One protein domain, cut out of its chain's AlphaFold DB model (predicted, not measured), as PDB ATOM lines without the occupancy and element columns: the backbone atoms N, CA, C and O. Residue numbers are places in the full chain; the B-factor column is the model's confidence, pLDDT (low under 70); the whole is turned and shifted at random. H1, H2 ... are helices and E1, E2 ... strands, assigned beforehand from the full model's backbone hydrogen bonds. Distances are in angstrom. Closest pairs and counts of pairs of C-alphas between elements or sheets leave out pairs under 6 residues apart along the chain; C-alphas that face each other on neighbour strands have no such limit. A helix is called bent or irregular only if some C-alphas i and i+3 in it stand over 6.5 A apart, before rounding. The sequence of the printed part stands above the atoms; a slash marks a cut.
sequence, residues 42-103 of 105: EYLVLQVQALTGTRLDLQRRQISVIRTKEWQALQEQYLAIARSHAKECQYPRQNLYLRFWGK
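AT A GLANCE: This is residues 42 to 103 of the 105 residues of an uncharacterized protein of bacterium (UniProt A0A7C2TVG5). A small hairpin, E1 and E2, sits at one end beside H1, which crosses the long helix H2; short H3 packs on H2 farther along, and residues 87 to 94 stick out. The printed part has 62 residues, mostly helix, ordered H1, E1, E2, H2, H3, with an antiparallel sheet E1 - E2. It is only just compact, close to loose, with radius of gyration of the C-alphas 12.6 A and spans 34 by 23 by 15 A.

HOW THE PARTS SIT: E1, residues 54 to 57, and E2, residues 62 to 65, form an antiparallel hairpin; N 55 and O 64, 2.7 A apart, are within hydrogen-bond range. The closest C-alphas of E1 and H1, residues 42 to 52, are Arg 55 and Gln 49, 5.6 A. H2, residues 68 to 85, touches H1 with residues 71 to 78 alone, opposite ways at a steep tilt of 51 degrees; closest C-alphas Gln 75 and Ala 50, 4.8 A. With residues 79 to 83 alone H2 only just touches H3, residues 96 to 100, with 3 pairs of C-alphas within 8 A; closest Ala 82 and Tyr 97, 5.9 A. O i to N i+4 pairs are within hydrogen-bond range throughout H2 and H3, and 6 of 7 in H1.

IN THESE COORDINATES: H2 measures 25.3 A, from C-alpha 68 at (156.612, 115.108, 115.516). H1, 17.4 A, is irregular: C-alphas 42 and 45 are 7.5 A apart. H3 ends at C-alpha 100 (144.866, 105.955, 128.408).

THE WHOLE: The C-alphas farthest apart, Arg 60 and Lys 103, are 37.5 A apart. The printed part has no cut and no long link; residue 103 alone is under pLDDT 70.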
ATOM      1  N   GLU A  42     154.820  91.352 118.074       92.44
ATOM      2  CA  GLU A  42     155.322  91.945 116.836       92.44
ATOM      3  C   GLU A  42     155.183  93.479 116.802       92.44
ATOM      4  O   GLU A  42     155.955  94.157 116.121       92.44
ATOM      5  N   TYR A  43     154.260  94.048 117.586       94.25
ATOM      6  CA  TYR A  43     154.022  95.488 117.669       94.25
ATOM      7  C   TYR A  43     154.665  96.144 118.898       94.25
ATOM      8  O   TYR A  43     154.444  97.333 119.124       94.25
ATOM      9  N   LEU A  44     155.501  95.441 119.675       89.50
ATOM     10  CA  LEU A  44     156.153  96.025 120.861       89.50
ATOM     11  C   LEU A  44     157.012  97.242 120.517       89.50
ATOM     12  O   LEU A  44     156.972  98.251 121.218       89.50
ATOM     13  N   VAL A  45     157.755  97.187 119.406       93.12
ATOM     14  CA  VAL A  45     158.542  98.341 118.941       93.12
ATOM     15  C   VAL A  45     157.616  99.503 118.588       93.12
ATOM     16  O   VAL A  45     157.864 100.628 119.011       93.12
ATOM     17  N   LEU A  46     156.516  99.247 117.875       95.69
ATOM     18  CA  LEU A  46     155.531 100.278 117.554       95.69
ATOM     19  C   LEU A  46     154.939 100.905 118.828       95.69
ATOM     20  O   LEU A  46     154.922 102.128 118.935       95.69
ATOM     21  N   GLN A  47     154.528 100.089 119.803       93.69
ATOM     22  CA  GLN A  47     153.983 100.546 121.084       93.69
ATOM     23  C   GLN A  47     154.988 101.430 121.834       93.69
ATOM     24  O   GLN A  47     154.650 102.548 122.219       93.69
ATOM     25  N   VAL A  48     156.239 100.987 121.999       92.31
ATOM     26  CA  VAL A  48     157.274 101.773 122.692       92.31
ATOM     27  C   VAL A  48     157.497 103.115 121.996       92.31
ATOM     28  O   VAL A  48     157.514 104.158 122.654       92.31
ATOM     29  N   GLN A  49     157.624 103.118 120.668       96.44
ATOM     30  CA  GLN A  49     157.878 104.345 119.912       96.44
ATOM     31  C   GLN A  49     156.681 105.308 119.953       96.44
ATOM     32  O   GLN A  49     156.863 106.512 120.153       96.44
ATOM     33  N   ALA A  50     155.456 104.789 119.830       95.44
ATOM     34  CA  ALA A  50     154.224 105.572 119.891       95.44
ATOM     35  C   ALA A  50     153.987 106.186 121.280       95.44
ATOM     36  O   ALA A  50     153.528 107.325 121.374       95.44
ATOM     37  N   LEU A  51     154.333 105.477 122.358       92.94
ATOM     38  CA  LEU A  51     154.141 105.964 123.728       92.94
ATOM     39  C   LEU A  51     155.222 106.954 124.179       92.94
ATOM     40  O   LEU A  51     154.937 107.833 124.987       92.94
ATOM     41  N   THR A  52     156.455 106.816 123.686       94.31
ATOM     42  CA  THR A  52     157.605 107.560 124.235       94.31
ATOM     43  C   THR A  52     158.132 108.671 123.334       94.31
ATOM     44  O   THR A  52     158.891 109.515 123.803       94.31
ATOM     45  N   GLY A  53     157.793 108.676 122.039       96.38
ATOM     46  CA  GLY A  53     158.396 109.613 121.085       96.38
ATOM     47  C   GLY A  53     159.875 109.337 120.806       96.38
ATOM     48  O   GLY A  53     160.572 110.182 120.241       96.38
ATOM     49  N   THR A  54     160.362 108.156 121.189       96.56
ATOM     50  CA  THR A  54     161.735 107.716 120.941       96.56
ATOM     51  C   THR A  54     161.757 106.610 119.902       96.56
ATOM     52  O   THR A  54     160.883 105.752 119.896       96.56
ATOM     53  N   ARG A  55     162.740 106.631 119.003       96.06
ATOM     54  CA  ARG A  55     163.028 105.559 118.056       96.06
ATOM     55  C   ARG A  55     163.882 104.533 118.767       96.06
ATOM     56  O   ARG A  55     164.919 104.893 119.320       96.06
ATOM     57  N   LEU A  56     163.474 103.274 118.689       94.38
ATOM     58  CA  LEU A  56     164.224 102.145 119.219       94.38
ATOM     59  C   LEU A  56     164.791 101.338 118.048       94.38
ATOM     60  O   LEU A  56     164.075 100.566 117.415       94.38
ATOM     61  N   ASP A  57     166.079 101.512 117.755       92.19
ATOM     62  CA  ASP A  57     166.788 100.689 116.770       92.19
ATOM     63  C   ASP A  57     167.459  99.519 117.499       92.19
ATOM     64  O   ASP A  57     168.520  99.670 118.110       92.19
ATOM     65  N   LEU A  58     166.828  98.342 117.449       89.31
ATOM     66  CA  LEU A  58     167.341  97.130 118.095       89.31
ATOM     67  C   LEU A  58     168.603  96.574 117.419       89.31
ATOM     68  O   LEU A  58     169.419  95.944 118.091       89.31
ATOM     69  N   GLN A  59     168.791  96.814 116.116       93.25
ATOM     70  CA  GLN A  59     169.968  96.330 115.388       93.25
ATOM     71  C   GLN A  59     171.210  97.128 115.778       93.25
ATOM     72  O   GLN A  59     172.261  96.555 116.063       93.25
ATOM     73  N   ARG A  60     171.077  98.456 115.832       94.81
ATOM     74  CA  ARG A  60     172.161  99.369 116.221       94.81
ATOM     75  C   ARG A  60     172.257  99.583 117.727       94.81
ATOM     76  O   ARG A  60     173.238 100.162 118.182       94.81
ATOM     77  N   ARG A  61     171.261  99.119 118.493       92.31
ATOM     78  CA  ARG A  61     171.109  99.347 119.941       92.31
ATOM     79  C   ARG A  61     171.143 100.836 120.289       92.31
ATOM     80  O   ARG A  61     171.826 101.255 121.219       92.31
ATOM     81  N   GLN A  62     170.422 101.636 119.509       95.50
ATOM     82  CA  GLN A  62     170.370 103.086 119.661       95.50
ATOM     83  C   GLN A  62     168.958 103.557 119.989       95.50
ATOM     84  O   GLN A  62     167.971 103.000 119.502       95.50
ATOM     85  N   ILE A  63     168.893 104.619 120.792       95.44
ATOM     86  CA  ILE A  63     167.668 105.356 121.088       95.44
ATOM     87  C   ILE A  63     167.854 106.788 120.596       95.44
ATOM     88  O   ILE A  63     168.853 107.432 120.918       95.44
ATOM     89  N   SER A  64     166.906 107.289 119.811       96.19
ATOM     90  CA  SER A  64     166.908 108.677 119.336       96.19
ATOM     91  C   SER A  64     165.514 109.293 119.408       96.19
ATOM     92  O   SER A  64     164.530 108.593 119.607       96.19
ATOM     93  N   VAL A  65     165.402 110.613 119.275       97.06
ATOM     94  CA  VAL A  65     164.100 111.302 119.271       97.06
ATOM     95  C   VAL A  65     163.437 111.179 117.893       97.06
ATOM     96  O   VAL A  65     164.096 111.364 116.867       97.06
ATOM     97  N   ILE A  66     162.129 110.901 117.865       97.56
ATOM     98  CA  ILE A  66     161.315 110.871 116.641       97.56
ATOM     99  C   ILE A  66     160.783 112.276 116.345       97.56
ATOM    100  O   ILE A  66     160.367 113.011 117.239       97.56
ATOM    101  N   ARG A  67     160.767 112.664 115.067       97.06
ATOM    102  CA  ARG A  67     160.171 113.940 114.642       97.06
ATOM    103  C   ARG A  67     158.651 113.897 114.796       97.06
ATOM    104  O   ARG A  67     158.025 112.902 114.455       97.06
ATOM    105  N   THR A  68     158.044 115.017 115.182       96.50
ATOM    106  CA  THR A  68     156.612 115.108 115.516       96.50
ATOM    107  C   THR A  68     155.676 114.481 114.479       96.50
ATOM    108  O   THR A  68     154.825 113.686 114.853       96.50
ATOM    109  N   LYS A  69     155.848 114.779 113.183       97.25
ATOM    110  CA  LYS A  69     154.984 114.224 112.120       97.25
ATOM    111  C   LYS A  69     155.079 112.704 112.003       97.25
ATOM    112  O   LYS A  69     154.086 112.033 111.765       97.25
ATOM    113  N   GLU A  70     156.283 112.166 112.153       97.56
ATOM    114  CA  GLU A  70     156.498 110.723 112.106       97.56
ATOM    115  C   GLU A  70     155.923 110.053 113.356       97.56
ATOM    116  O   GLU A  70     155.259 109.026 113.267       97.56
ATOM    117  N   TRP A  71     156.114 110.676 114.519       97.50
ATOM    118  CA  TRP A  71     155.544 110.187 115.766       97.50
ATOM    119  C   TRP A  71     154.009 110.176 115.739       97.50
ATOM    120  O   TRP A  71     153.408 109.226 116.229       97.50
ATOM    121  N   GLN A  72     153.375 111.168 115.105       97.56
ATOM    122  CA  GLN A  72     151.924 111.190 114.883       97.56
ATOM    123  C   GLN A  72     151.453 110.001 114.038       97.56
ATOM    124  O   GLN A  72     150.509 109.325 114.430       97.56
ATOM    125  N   ALA A  73     152.148 109.685 112.942       97.56
ATOM    126  CA  ALA A  73     151.812 108.518 112.125       97.56
ATOM    127  C   ALA A  73     151.959 107.195 112.907       97.56
ATOM    128  O   ALA A  73     151.113 106.309 112.803       97.56
ATOM    129  N   LEU A  74     153.001 107.072 113.739       97.62
ATOM    130  CA  LEU A  74     153.183 105.909 114.618       97.62
ATOM    131  C   LEU A  74     152.091 105.819 115.692       97.62
ATOM    132  O   LEU A  74     151.616 104.723 115.983       97.62
ATOM    133  N   GLN A  75     151.678 106.952 116.267       96.88
ATOM    134  CA  GLN A  75     150.547 107.013 117.195       96.88
ATOM    135  C   GLN A  75     149.254 106.548 116.528       96.88
ATOM    136  O   GLN A  75     148.568 105.696 117.084       96.88
ATOM    137  N   GLU A  76     148.935 107.049 115.335       97.06
ATOM    138  CA  GLU A  76     147.739 106.639 114.589       97.06
ATOM    139  C   GLU A  76     147.742 105.134 114.299       97.06
ATOM    140  O   GLU A  76     146.753 104.448 114.567       97.06
ATOM    141  N   GLN A  77     148.875 104.599 113.830       97.56
ATOM    142  CA  GLN A  77     149.028 103.169 113.575       97.56
ATOM    143  C   GLN A  77     148.850 102.337 114.853       97.56
ATOM    144  O   GLN A  77     148.126 101.339 114.848       97.56
ATOM    145  N   TYR A  78     149.485 102.748 115.954       96.44
ATOM    146  CA  TYR A  78     149.352 102.080 117.246       96.44
ATOM    147  C   TYR A  78     147.900 102.078 117.732       96.44
ATOM    148  O   TYR A  78     147.388 101.026 118.108       96.44
ATOM    149  N   LEU A  79     147.219 103.228 117.691       95.31
ATOM    150  CA  LEU A  79     145.841 103.358 118.167       95.31
ATOM    151  C   LEU A  79     144.871 102.498 117.353       95.31
ATOM    152  O   LEU A  79     143.973 101.894 117.937       95.31
ATOM    153  N   ALA A  80     145.064 102.390 116.036       95.62
ATOM    154  CA  ALA A  80     144.248 101.520 115.191       95.62
ATOM    155  C   ALA A  80     144.362 100.042 115.607       95.62
ATOM    156  O   ALA A  80     143.346  99.366 115.790       95.62
ATOM    157  N   ILE A  81     145.589  99.554 115.813       95.56
ATOM    158  CA  ILE A  81     145.850  98.171 116.238       95.56
ATOM    159  C   ILE A  81     145.330  97.946 117.660       95.56
ATOM    160  O   ILE A  81     144.612  96.982 117.914       95.56
ATOM    161  N   ALA A  82     145.644  98.853 118.584       93.62
ATOM    162  CA  ALA A  82     145.300  98.705 119.990       93.62
ATOM    163  C   ALA A  82     143.786  98.784 120.238       93.62
ATOM    164  O   ALA A  82     143.268  98.030 121.059       93.62
ATOM    165  N   ARG A  83     143.053  99.606 119.475       93.56
ATOM    166  CA  ARG A  83     141.582  99.609 119.485       93.56
ATOM    167  C   ARG A  83     141.004  98.285 118.994       93.56
ATOM    168  O   ARG A  83     140.006  97.822 119.539       93.56
ATOM    169  N   SER A  84     141.597  97.689 117.957       92.88
ATOM    170  CA  SER A  84     141.160  96.379 117.467       92.88
ATOM    171  C   SER A  84     141.404  95.299 118.520       92.88
ATOM    172  O   SER A  84     140.477  94.570 118.860       92.88
ATOM    173  N   HIS A  85     142.615  95.260 119.086       92.19
ATOM    174  CA  HIS A  85     143.005  94.317 120.140       92.19
ATOM    175  C   HIS A  85     142.115  94.431 121.379       92.19
ATOM    176  O   HIS A  85     141.690  93.424 121.931       92.19
ATOM    177  N   ALA A  86     141.752  95.650 121.790       91.44
ATOM    178  CA  ALA A  86     140.939  95.883 122.983       91.44
ATOM    179  C   ALA A  86     139.580  95.147 122.984       91.44
ATOM    180  O   ALA A  86     139.030  94.913 124.057       91.44
ATOM    181  N   LYS A  87     139.048  94.762 121.814       90.56
ATOM    182  CA  LYS A  87     137.791  94.002 121.690       90.56
ATOM    183  C   LYS A  87     137.932  92.526 122.062       90.56
ATOM    184  O   LYS A  87     136.960  91.923 122.504       90.56
ATOM    185  N   GLU A  88     139.119  91.961 121.870       90.31
ATOM    186  CA  GLU A  88     139.432  90.541 122.086       90.31
ATOM    187  C   GLU A  88     140.471  90.344 123.205       90.31
ATOM    188  O   GLU A  88     140.900  89.225 123.471       90.31
ATOM    189  N   CYS A  89     140.854  91.430 123.884       87.38
ATOM    190  CA  CYS A  89     141.846  91.434 124.949       87.38
ATOM    191  C   CYS A  89     141.397  90.561 126.129       87.38
ATOM    192  O   CYS A  89     140.349  90.773 126.747       87.38
ATOM    193  N   GLN A  90     142.244  89.599 126.472       87.69
ATOM    194  CA  GLN A  90     142.116  88.690 127.598       87.69
ATOM    195  C   GLN A  90     142.276  89.416 128.940       87.69
ATOM    196  O   GLN A  90     141.673  89.012 129.938       87.69
ATOM    197  N   TYR A  91     143.037  90.519 128.971       87.44
ATOM    198  CA  TYR A  91     143.374  91.253 130.196       87.44
ATOM    199  C   TYR A  91     142.992  92.753 130.158       87.44
ATOM    200  O   TYR A  91     143.857  93.628 130.283       87.44
ATOM    201  N   PRO A  92     141.690  93.120 130.104       87.06
ATOM    202  CA  PRO A  92     141.258  94.510 129.891       87.06
ATOM    203  C   PRO A  92     141.754  95.529 130.927       87.06
ATOM    204  O   PRO A  92     141.931  96.702 130.613       87.06
ATOM    205  N   ARG A  93     141.996  95.107 132.178       84.81
ATOM    206  CA  ARG A  93     142.520  95.998 133.236       84.81
ATOM    207  C   ARG A  93     143.958  96.457 132.985       84.81
ATOM    208  O   ARG A  93     144.378  97.464 133.550       84.81
ATOM    209  N   GLN A  94     144.707  95.696 132.199       85.88
ATOM    210  CA  GLN A  94     146.119  95.913 131.891       85.88
ATOM    211  C   GLN A  94     146.337  96.499 130.496       85.88
ATOM    212  O   GLN A  94     147.402  97.056 130.231       85.88
ATOM    213  N   ASN A  95     145.305  96.452 129.654       88.88
ATOM    214  CA  ASN A  95     145.316  97.029 128.325       88.88
ATOM    215  C   ASN A  95     145.642  98.533 128.360       88.88
ATOM    216  O   ASN A  95     144.943  99.340 128.991       88.88
ATOM    217  N   LEU A  96     146.713  98.930 127.669       89.00
ATOM    218  CA  LEU A  96     147.200 100.309 127.712       89.00
ATOM    219  C   LEU A  96     146.297 101.264 126.926       89.00
ATOM    220  O   LEU A  96     146.136 102.418 127.331       89.00
ATOM    221  N   TYR A  97     145.674 100.796 125.841       91.00
ATOM    222  CA  TYR A  97     144.704 101.591 125.088       91.00
ATOM    223  C   TYR A  97     143.480 101.927 125.941       91.00
ATOM    224  O   TYR A  97     143.143 103.101 126.082       91.00
ATOM    225  N   LEU A  98     142.871 100.935 126.596       90.31
ATOM    226  CA  LEU A  98     141.720 101.158 127.476       90.31
ATOM    227  C   LEU A  98     142.063 102.094 128.641       90.31
ATOM    228  O   LEU A  98     141.262 102.955 129.006       90.31
ATOM    229  N   ARG A  99     143.276 101.977 129.194       87.50
ATOM    230  CA  ARG A  99     143.740 102.816 130.304       87.50
ATOM    231  C   ARG A  99     143.883 104.294 129.935       87.50
ATOM    232  O   ARG A  99     143.516 105.148 130.743       87.50
ATOM    233  N   PHE A 100     144.469 104.591 128.778       87.81
ATOM    234  CA  PHE A 100     144.866 105.955 128.408       87.81
ATOM    235  C   PHE A 100     143.916 106.628 127.408       87.81
ATOM    236  O   PHE A 100     143.763 107.845 127.462       87.81
ATOM    237  N   TRP A 101     143.259 105.856 126.539       88.31
ATOM    238  CA  TRP A 101     142.400 106.355 125.455       88.31
ATOM    239  C   TRP A 101     140.954 105.843 125.512       88.31
ATOM    240  O   TRP A 101     140.088 106.437 124.882       88.31
ATOM    241  N   GLY A 102     140.653 104.796 126.286       79.38
ATOM    242  CA  GLY A 102     139.319 104.175 126.331       79.38
ATOM    243  C   GLY A 102     138.234 104.935 127.109       79.38
ATOM    244  O   GLY A 102     137.105 104.464 127.189       79.38
ATOM    245  N   LYS A 103     138.533 106.092 127.712       68.38
ATOM    246  CA  LYS A 103     137.531 106.905 128.423       68.38
ATOM    247  C   LYS A 103     136.861 107.880 127.449       68.38
ATOM    248  O   LYS A 103     137.246 109.043 127.403       68.38
TER     249      LYS A 103